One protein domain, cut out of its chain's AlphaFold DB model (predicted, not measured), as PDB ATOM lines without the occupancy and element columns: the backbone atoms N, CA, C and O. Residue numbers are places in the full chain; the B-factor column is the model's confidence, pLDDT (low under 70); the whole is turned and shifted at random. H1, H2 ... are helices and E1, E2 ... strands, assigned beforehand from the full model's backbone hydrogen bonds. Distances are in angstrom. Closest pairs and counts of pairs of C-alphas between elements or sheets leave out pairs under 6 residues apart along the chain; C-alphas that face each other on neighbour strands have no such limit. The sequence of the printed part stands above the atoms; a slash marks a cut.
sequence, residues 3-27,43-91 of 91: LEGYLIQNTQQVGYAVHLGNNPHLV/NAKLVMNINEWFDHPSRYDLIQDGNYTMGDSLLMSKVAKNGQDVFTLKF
ATOM      1  N   LEU A   3     139.427  88.015  77.137       87.81
ATOM      2  CA  LEU A   3     139.727  88.542  75.809       87.81
ATOM      3  C   LEU A   3     138.785  89.717  75.556       87.81
ATOM      4  O   LEU A   3     137.576  89.550  75.578       87.81
ATOM      5  N   GLU A   4     139.322  90.905  75.334       88.75
ATOM      6  CA  GLU A   4     138.540  92.115  75.069       88.75
ATOM      7  C   GLU A   4     139.314  92.995  74.094       88.75
ATOM      8  O   GLU A   4     140.548  92.960  74.065       88.75
ATOM      9  N   GLY A   5     138.606  93.774  73.284       90.12
ATOM     10  CA  GLY A   5     139.256  94.677  72.349       90.12
ATOM     11  C   GLY A   5     138.337  95.145  71.241       90.12
ATOM     12  O   GLY A   5     137.121  95.224  71.405       90.12
ATOM     13  N   TYR A   6     138.950  95.465  70.105       90.88
ATOM     14  CA  TYR A   6     138.259  95.957  68.927       90.88
ATOM     15  C   TYR A   6     138.654  95.153  67.693       90.88
ATOM     16  O   TYR A   6     139.788  94.690  67.576       90.88
ATOM     17  N   LEU A   7     137.715  95.028  66.765       88.88
ATOM     18  CA  LEU A   7     137.904  94.473  65.432       88.88
ATOM     19  C   LEU A   7     137.395  95.466  64.383       88.88
ATOM     20  O   LEU A   7     136.623  96.373  64.700       88.88
ATOM     21  N   ILE A   8     137.829  95.302  63.134       90.44
ATOM     22  CA  ILE A   8     137.314  96.080  62.004       90.44
ATOM     23  C   ILE A   8     136.259  95.250  61.278       90.44
ATOM     24  O   ILE A   8     136.562  94.186  60.743       90.44
ATOM     25  N   GLN A   9     135.036  95.765  61.222       88.12
ATOM     26  CA  GLN A   9     133.936  95.216  60.442       88.12
ATOM     27  C   GLN A   9     133.479  96.273  59.441       88.12
ATOM     28  O   GLN A   9     133.034  97.343  59.839       88.12
ATOM     29  N   ASN A  10     133.569  95.985  58.139       89.81
ATOM     30  CA  ASN A  10     133.113  96.897  57.079       89.81
ATOM     31  C   ASN A  10     133.612  98.342  57.274       89.81
ATOM     32  O   ASN A  10     132.815  99.270  57.231       89.81
ATOM     33  N   THR A  11     134.915  98.502  57.542       92.25
ATOM     34  CA  THR A  11     135.610  99.773  57.855       92.25
ATOM     35  C   THR A  11     135.237 100.456  59.175       92.25
ATOM     36  O   THR A  11     135.864 101.451  59.535       92.25
ATOM     37  N   GLN A  12     134.302  99.901  59.948       89.56
ATOM     38  CA  GLN A  12     133.948 100.383  61.280       89.56
ATOM     39  C   GLN A  12     134.683  99.603  62.368       89.56
ATOM     40  O   GLN A  12     134.836  98.385  62.294       89.56
ATOM     41  N   GLN A  13     135.129 100.315  63.400       91.31
ATOM     42  CA  GLN A  13     135.696  99.704  64.594       91.31
ATOM     43  C   GLN A  13     134.564  99.257  65.524       91.31
ATOM     44  O   GLN A  13     133.778 100.080  65.987       91.31
ATOM     45  N   VAL A  14     134.508  97.960  65.817       89.94
ATOM     46  CA  VAL A  14     133.498  97.342  66.686       89.94
ATOM     47  C   VAL A  14     134.196  96.703  67.879       89.94
ATOM     48  O   VAL A  14     135.234  96.062  67.728       89.94
ATOM     49  N   GLY A  15     133.655  96.917  69.077       88.19
ATOM     50  CA  GLY A  15     134.177  96.315  70.302       88.19
ATOM     51  C   GLY A  15     133.677  94.886  70.499       88.19
ATOM     52  O   GLY A  15     132.533  94.585  70.174       88.19
ATOM     53  N   TYR A  16     134.505  94.034  71.096       89.00
ATOM     54  CA  TYR A  16     134.105  92.708  71.565       89.00
ATOM     55  C   TYR A  16     134.600  92.472  72.993       89.00
ATOM     56  O   TYR A  16     135.616  93.032  73.420       89.00
ATOM     57  N   ALA A  17     133.890  91.616  73.726       86.38
ATOM     58  CA  ALA A  17     134.285  91.196  75.064       86.38
ATOM     59  C   ALA A  17     133.958  89.712  75.274       86.38
ATOM     60  O   ALA A  17     132.820  89.282  75.110       86.38
ATOM     61  N   VAL A  18     134.948  88.929  75.692       78.75
ATOM     62  CA  VAL A  18     134.863  87.493  75.982       78.75
ATOM     63  C   VAL A  18     135.556  87.229  77.304       78.75
ATOM     64  O   VAL A  18     136.776  87.079  77.384       78.75
ATOM     65  N   HIS A  19     134.797  87.198  78.387       73.75
ATOM     66  CA  HIS A  19     135.339  86.854  79.691       73.75
ATOM     67  C   HIS A  19     134.613  85.620  80.212       73.75
ATOM     68  O   HIS A  19     133.417  85.444  80.008       73.75
ATOM     69  N   LEU A  20     135.342  84.779  80.933       70.38
ATOM     70  CA  LEU A  20     134.777  83.716  81.745       70.38
ATOM     71  C   LEU A  20     135.419  83.752  83.122       70.38
ATOM     72  O   LEU A  20     136.631  83.541  83.269       70.38
ATOM     73  N   GLY A  21     134.556  84.011  84.099       65.12
ATOM     74  CA  GLY A  21     134.821  84.047  85.527       65.12
ATOM     75  C   GLY A  21     133.505  84.218  86.285       65.12
ATOM     76  O   GLY A  21     132.987  85.322  86.370       65.12
ATOM     77  N   ASN A  22     132.954  83.094  86.751       68.00
ATOM     78  CA  ASN A  22     131.969  82.912  87.827       68.00
ATOM     79  C   ASN A  22     131.747  81.394  87.972       68.00
ATOM     80  O   ASN A  22     131.803  80.674  86.974       68.00
ATOM     81  N   ASN A  23     131.487  80.897  89.187       78.69
ATOM     82  CA  ASN A  23     131.440  79.450  89.476       78.69
ATOM     83  C   ASN A  23     130.562  78.601  88.524       78.69
ATOM     84  O   ASN A  23     131.006  77.511  88.167       78.69
ATOM     85  N   PRO A  24     129.376  79.056  88.065       83.12
ATOM     86  CA  PRO A  24     128.528  78.260  87.169       83.12
ATOM     87  C   PRO A  24     129.123  78.016  85.776       83.12
ATOM     88  O   PRO A  24     128.788  77.026  85.139       83.12
ATOM     89  N   HIS A  25     130.016  78.894  85.317       85.44
ATOM     90  CA  HIS A  25     130.651  78.808  83.999       85.44
ATOM     91  C   HIS A  25     132.158  78.538  84.123       85.44
ATOM     92  O   HIS A  25     132.944  78.880  83.237       85.44
ATOM     93  N   LEU A  26     132.580  77.943  85.248       87.62
ATOM     94  CA  LEU A  26     133.945  77.470  85.429       87.62
ATOM     95  C   LEU A  26     134.213  76.326  84.450       87.62
ATOM     96  O   LEU A  26     133.669  75.229  84.581       87.62
ATOM     97  N   VAL A  27     135.105  76.583  83.503       88.81
ATOM     98  CA  VAL A  27     135.551  75.578  82.545       88.81
ATOM     99  C   VAL A  27     136.509  74.615  83.234       88.81
ATOM    100  O   VAL A  27     137.546  75.022  83.759       88.81
ATOM    101  N   ASN A  43     159.762  68.056  81.350       82.50
ATOM    102  CA  ASN A  43     158.838  69.118  80.971       82.50
ATOM    103  C   ASN A  43     157.709  68.554  80.108       82.50
ATOM    104  O   ASN A  43     157.968  67.883  79.113       82.50
ATOM    105  N   ALA A  44     156.472  68.897  80.455       82.00
ATOM    106  CA  ALA A  44     155.309  68.729  79.593       82.00
ATOM    107  C   ALA A  44     154.772  70.118  79.229       82.00
ATOM    108  O   ALA A  44     154.682  71.000  80.087       82.00
ATOM    109  N   LYS A  45     154.433  70.334  77.958       88.00
ATOM    110  CA  LYS A  45     153.880  71.606  77.480       88.00
ATOM    111  C   LYS A  45     152.373  71.478  77.337       88.00
ATOM    112  O   LYS A  45     151.894  70.693  76.524       88.00
ATOM    113  N   LEU A  46     151.633  72.284  78.088       89.31
ATOM    114  CA  LEU A  46     150.207  72.478  77.857       89.31
ATOM    115  C   LEU A  46     150.027  73.531  76.758       89.31
ATOM    116  O   LEU A  46     150.540  74.644  76.874       89.31
ATOM    117  N   VAL A  47     149.322  73.180  75.688       92.94
ATOM    118  CA  VAL A  47     149.074  74.058  74.539       92.94
ATOM    119  C   VAL A  47     147.576  74.265  74.380       92.94
ATOM    120  O   VAL A  47     146.807  73.321  74.518       92.94
ATOM    121  N   MET A  48     147.173  75.497  74.077       91.50
ATOM    122  CA  MET A  48     145.781  75.889  73.860       91.50
ATOM    123  C   MET A  48     145.585  76.348  72.416       91.50
ATOM    124  O   MET A  48     146.350  77.195  71.950       91.50
ATOM    125  N   ASN A  49     144.554  75.857  71.726       92.31
ATOM    126  CA  ASN A  49     144.087  76.486  70.489       92.31
ATOM    127  C   ASN A  49     143.016  77.526  70.831       92.31
ATOM    128  O   ASN A  49     141.917  77.183  71.259       92.31
ATOM    129  N   ILE A  50     143.341  78.809  70.658       90.50
ATOM    130  CA  ILE A  50     142.403  79.884  70.991       90.50
ATOM    131  C   ILE A  50     141.192  79.921  70.054       90.50
ATOM    132  O   ILE A  50     140.116  80.308  70.490       90.50
ATOM    133  N   ASN A  51     141.333  79.482  68.803       91.31
ATOM    134  CA  ASN A  51     140.231  79.521  67.841       91.31
ATOM    135  C   ASN A  51     139.098  78.563  68.232       91.31
ATOM    136  O   ASN A  51     137.935  78.885  68.011       91.31
ATOM    137  N   GLU A  52     139.417  77.445  68.893       92.56
ATOM    138  CA  GLU A  52     138.414  76.471  69.350       92.56
ATOM    139  C   GLU A  52     137.439  77.070  70.366       92.56
ATOM    140  O   GLU A  52     136.272  76.692  70.380       92.56
ATOM    141  N   TRP A  53     137.856  78.078  71.145       90.38
ATOM    142  CA  TRP A  53     136.944  78.806  72.036       90.38
ATOM    143  C   TRP A  53     135.767  79.452  71.304       90.38
ATOM    144  O   TRP A  53     134.746  79.736  71.935       90.38
ATOM    145  N   PHE A  54     135.899  79.687  70.000       91.56
ATOM    146  CA  PHE A  54     134.919  80.386  69.180       91.56
ATOM    147  C   PHE A  54     134.208  79.483  68.169       91.56
ATOM    148  O   PHE A  54     133.279  79.943  67.508       91.56
ATOM    149  N   ASP A  55     134.596  78.211  68.058       92.81
ATOM    150  CA  ASP A  55     134.142  77.350  66.961       92.81
ATOM    151  C   ASP A  55     133.461  76.058  67.438       92.81
ATOM    152  O   ASP A  55     132.357  75.749  66.986       92.81
ATOM    153  N   HIS A  56     134.042  75.338  68.408       91.50
ATOM    154  CA  HIS A  56     133.577  73.997  68.783       91.50
ATOM    155  C   HIS A  56     133.340  73.825  70.285       91.50
ATOM    156  O   HIS A  56     134.183  74.241  71.071       91.50
ATOM    157  N   PRO A  57     132.240  73.154  70.702       90.06
ATOM    158  CA  PRO A  57     131.172  72.575  69.874       90.06
ATOM    159  C   PRO A  57     130.076  73.579  69.477       90.06
ATOM    160  O   PRO A  57     129.013  73.184  68.996       90.06
ATOM    161  N   SER A  58     130.237  74.868  69.765       91.19
ATOM    162  CA  SER A  58     129.237  75.884  69.447       91.19
ATOM    163  C   SER A  58     129.900  77.137  68.914       91.19
ATOM    164  O   SER A  58     130.674  77.773  69.618       91.19
ATOM    165  N   ARG A  59     129.532  77.547  67.700       91.69
ATOM    166  CA  ARG A  59     130.046  78.788  67.130       91.69
ATOM    167  C   ARG A  59     129.678  79.982  68.017       91.69
ATOM    168  O   ARG A  59     128.508  80.173  68.366       91.69
ATOM    169  N   TYR A  60     130.693  80.763  68.351       90.62
ATOM    170  CA  TYR A  60     130.602  82.052  69.017       90.62
ATOM    171  C   TYR A  60     131.264  83.084  68.102       90.62
ATOM    172  O   TYR A  60     132.429  82.956  67.733       90.62
ATOM    173  N   ASP A  61     130.506  84.086  67.687       89.94
ATOM    174  CA  ASP A  61     130.911  85.050  66.675       89.94
ATOM    175  C   ASP A  61     131.139  86.413  67.332       89.94
ATOM    176  O   ASP A  61     130.206  87.048  67.808       89.94
ATOM    177  N   LEU A  62     132.385  86.890  67.340       87.75
ATOM    178  CA  LEU A  62     132.757  88.159  67.984       87.75
ATOM    179  C   LEU A  62     131.997  89.374  67.432       87.75
ATOM    180  O   LEU A  62     131.900  90.390  68.114       87.75
ATOM    181  N   ILE A  63     131.484  89.281  66.204       86.06
ATOM    182  CA  ILE A  63     130.729  90.344  65.551       86.06
ATOM    183  C   ILE A  63     129.250  90.262  65.938       86.06
ATOM    184  O   ILE A  63     128.643  91.288  66.237       86.06
ATOM    185  N   GLN A  64     128.664  89.061  65.921       86.19
ATOM    186  CA  GLN A  64     127.236  88.880  66.214       86.19
ATOM    187  C   GLN A  64     126.940  88.863  67.719       86.19
ATOM    188  O   GLN A  64     125.953  89.449  68.152       86.19
ATOM    189  N   ASP A  65     127.800  88.214  68.505       84.31
ATOM    190  CA  ASP A  65     127.651  88.037  69.952       84.31
ATOM    191  C   ASP A  65     128.276  89.215  70.744       84.31
ATOM    192  O   ASP A  65     127.858  89.525  71.862       84.31
ATOM    193  N   GLY A  66     129.227  89.935  70.136       74.94
ATOM    194  CA  GLY A  66     129.626  91.292  70.522       74.94
ATOM    195  C   GLY A  66     130.247  91.458  71.918       74.94
ATOM    196  O   GLY A  66     131.111  90.700  72.361       74.94
ATOM    197  N   ASN A  67     129.869  92.543  72.602       78.00
ATOM    198  CA  ASN A  67     130.477  93.018  73.854       78.00
ATOM    199  C   ASN A  67     129.649  92.734  75.124       78.00
ATOM    200  O   ASN A  67     130.051  93.151  76.210       78.00
ATOM    201  N   TYR A  68     128.527  92.014  75.019       76.31
ATOM    202  CA  TYR A  68     127.617  91.744  76.145       76.31
ATOM    203  C   TYR A  68     127.710  90.325  76.723       76.31
ATOM    204  O   TYR A  68     126.934  89.970  77.606       76.31
ATOM    205  N   THR A  69     128.701  89.533  76.309       80.88
ATOM    206  CA  THR A  69     128.885  88.123  76.704       80.88
ATOM    207  C   THR A  69     128.751  87.864  78.202       80.88
ATOM    208  O   THR A  69     128.122  86.893  78.590       80.88
ATOM    209  N   MET A  70     129.293  88.728  79.065       76.69
ATOM    210  CA  MET A  70     129.236  88.548  80.527       76.69
ATOM    211  C   MET A  70     127.847  88.760  81.144       76.69
ATOM    212  O   MET A  70     127.613  88.331  82.273       76.69
ATOM    213  N   GLY A  71     126.951  89.451  80.440       81.25
ATOM    214  CA  GLY A  71     125.562  89.647  80.851       81.25
ATOM    215  C   GLY A  71     124.617  88.581  80.300       81.25
ATOM    216  O   GLY A  71     123.454  88.548  80.697       81.25
ATOM    217  N   ASP A  72     125.099  87.710  79.410       87.44
ATOM    218  CA  ASP A  72     124.282  86.733  78.698       87.44
ATOM    219  C   ASP A  72     124.704  85.300  79.046       87.44
ATOM    220  O   ASP A  72     125.703  84.767  78.559       87.44
ATOM    221  N   SER A  73     123.895  84.641  79.878       87.19
ATOM    222  CA  SER A  73     124.143  83.261  80.319       87.19
ATOM    223  C   SER A  73     124.213  82.235  79.178       87.19
ATOM    224  O   SER A  73     124.927  81.236  79.305       87.19
ATOM    225  N   LEU A  74     123.518  82.467  78.058       89.12
ATOM    226  CA  LEU A  74     123.563  81.582  76.897       89.12
ATOM    227  C   LEU A  74     124.914  81.720  76.196       89.12
ATOM    228  O   LEU A  74     125.555  80.712  75.894       89.12
ATOM    229  N   LEU A  75     125.376  82.955  75.987       89.94
ATOM    230  CA  LEU A  75     126.688  83.220  75.399       89.94
ATOM    231  C   LEU A  75     127.819  82.723  76.304       89.94
ATOM    232  O   LEU A  75     128.728  82.045  75.827       89.94
ATOM    233  N   MET A  76     127.724  82.946  77.617       89.38
ATOM    234  CA  MET A  76     128.666  82.377  78.586       89.38
ATOM    235  C   MET A  76     128.700  80.848  78.523       89.38
ATOM    236  O   MET A  76     129.778  80.262  78.571       89.38
ATOM    237  N   SER A  77     127.542  80.196  78.394       90.06
ATOM    238  CA  SER A  77     127.453  78.736  78.293       90.06
ATOM    239  C   SER A  77     128.081  78.204  77.006       90.06
ATOM    240  O   SER A  77     128.774  77.188  77.060       90.06
ATOM    241  N   LYS A  78     127.901  78.891  75.866       91.00
ATOM    242  CA  LYS A  78     128.571  78.539  74.602       91.00
ATOM    243  C   LYS A  78     130.089  78.569  74.770       91.00
ATOM    244  O   LYS A  78     130.745  77.550  74.582       91.00
ATOM    245  N   VAL A  79     130.629  79.708  75.211       91.00
ATOM    246  CA  VAL A  79     132.078  79.879  75.390       91.00
ATOM    247  C   VAL A  79     132.612  78.876  76.422       91.00
ATOM    248  O   VAL A  79     133.637  78.241  76.191       91.00
ATOM    249  N   ALA A  80     131.904  78.655  77.537       91.88
ATOM    250  CA  ALA A  80     132.331  77.715  78.575       91.88
ATOM    251  C   ALA A  80     132.343  76.257  78.100       91.88
ATOM    252  O   ALA A  80     133.219  75.488  78.497       91.88
ATOM    253  N   LYS A  81     131.378  75.874  77.260       91.38
ATOM    254  CA  LYS A  81     131.335  74.547  76.648       91.38
ATOM    255  C   LYS A  81     132.490  74.363  75.671       91.38
ATOM    256  O   LYS A  81     133.135  73.322  75.709       91.38
ATOM    257  N   ASN A  82     132.790  75.387  74.873       92.44
ATOM    258  CA  ASN A  82     133.903  75.341  73.931       92.44
ATOM    259  C   ASN A  82     135.251  75.160  74.633       92.44
ATOM    260  O   ASN A  82     136.076  74.363  74.210       92.44
ATOM    261  N   GLY A  83     135.444  75.832  75.768       91.38
ATOM    262  CA  GLY A  83     136.679  75.778  76.548       91.38
ATOM    263  C   GLY A  83     137.082  74.408  77.113       91.38
ATOM    264  O   GLY A  83     138.182  74.294  77.654       91.38
ATOM    265  N   GLN A  84     136.221  73.387  77.060       91.56
ATOM    266  CA  GLN A  84     136.484  72.094  77.709       91.56
ATOM    267  C   GLN A  84     137.580  71.289  76.996       91.56
ATOM    268  O   GLN A  84     138.374  70.632  77.672       91.56
ATOM    269  N   ASP A  85     137.686  71.433  75.673       87.44
ATOM    270  CA  ASP A  85     138.528  70.588  74.814       87.44
ATOM    271  C   ASP A  85     139.642  71.369  74.085       87.44
ATOM    272  O   ASP A  85     140.318  70.857  73.198       87.44
ATOM    273  N   VAL A  86     139.880  72.625  74.475       91.31
ATOM    274  CA  VAL A  86     140.839  73.528  73.798       91.31
ATOM    275  C   VAL A  86     142.307  73.254  74.131       91.31
ATOM    276  O   VAL A  86     143.198  73.808  73.479       91.31
ATOM    277  N   PHE A  87     142.574  72.459  75.172       91.62
ATOM    278  CA  PHE A  87     143.918  72.188  75.675       91.62
ATOM    279  C   PHE A  87     144.427  70.809  75.256       91.62
ATOM    280  O   PHE A  87     143.715  69.813  75.310       91.62
ATOM    281  N   THR A  88     145.712  70.742  74.915       91.25
ATOM    282  CA  THR A  88     146.426  69.506  74.573       91.25
ATOM    283  C   THR A  88     147.785  69.465  75.262       91.25
ATOM    284  O   THR A  88     148.405  70.503  75.503       91.25
ATOM    285  N   LEU A  89     148.265  68.263  75.582       88.50
ATOM    286  CA  LEU A  89     149.611  68.049  76.114       88.50
ATOM    287  C   LEU A  89     150.580  67.705  74.975       88.50
ATOM    288  O   LEU A  89     150.279  66.867  74.129       88.50
ATOM    289  N   LYS A  90     151.748  68.351  74.965       84.00
ATOM    290  CA  LYS A  90     152.867  68.063  74.059       84.00
ATOM    291  C   LYS A  90     154.114  67.701  74.868       84.00
ATOM    292  O   LYS A  90     154.429  68.392  75.842       84.00
ATOM    293  N   PHE A  91     154.810  66.651  74.441       74.81
ATOM    294  CA  PHE A  91     156.059  66.156  75.027       74.81
ATOM    295  C   PHE A  91     157.249  66.406  74.108       74.81
ATOM    296  O   PHE A  91     157.021  66.514  72.881       74.81
TER     297      PHE A  91
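Overview. This is residues 3 to 27 and 43 to 91 of the 91 residues of an uncharacterized protein of Bacteroidetes bacterium (UniProt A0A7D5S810). Two separate antiparallel ribbons of two strands lie toward opposite ends of an elongated body, the hairpin E1 and E2 at one end and the shorter pair E3 and E4 at the other. Between them lie the helices H1 and H2 and the long link of residues 55 to 72. The printed part has 74 residues, with two named helices and four named strands in the order E1, E2, E3, H1, H2, E4, a mixed class of helices and strands. It is only just loose, close to compact, with a radius of gyration of the C-alphas of 13.7 A, and only just elongated, spanning 44 by 29 by 19 A.

Arrangement. E1, residues 3 to 9, and E2, residues 12 to 19, form an antiparallel hairpin at 156 degrees; N 3 and O 18 are 2.8 A apart and N 14 and O 7 are 2.9 A apart, within hydrogen-bond range. H2, residues 73 to 82, is near E2, with 6 pairs of C-alphas within 10 A. H1, residues 51 to 54, touches H2; their closest C-alphas, of Trp 53 and Asn 82, are 5.0 A apart. E3, residues 45 to 48, and E4, residues 87 to 90, are antiparallel neighbours at 148 degrees, with N 47 and O 88 at 2.8 A, within hydrogen-bond range. E1 and E2 are each apart from E3 and E4. In H2 every O i to N i+4 pair is within hydrogen-bond range; H1 is too short for such a pair, and its one O i to N i+3 pair is within range.

Along the chain. E1 begins at C-alpha 3, (139.727, 88.542, 75.809), and measures 17.7 A; E2 measures 22.9 A. E3 measures 9.9 A, H1 5.5 A and H2 14.1 A. E4 measures 10.0 A and ends at C-alpha 90, (152.867, 68.063, 74.059).

Size, cuts and confidence. The two C-alphas farthest apart, of Thr 11 and Asn 43, are 44.9 A apart. Residues 28 to 42 are not printed, and C-alphas 27 and 43 are 24.2 A apart across the cut. The link from H1 to H2 is long, with 18 residues. The mean pLDDT of the printed part is 86.9; residues 21 to 22 are under 70.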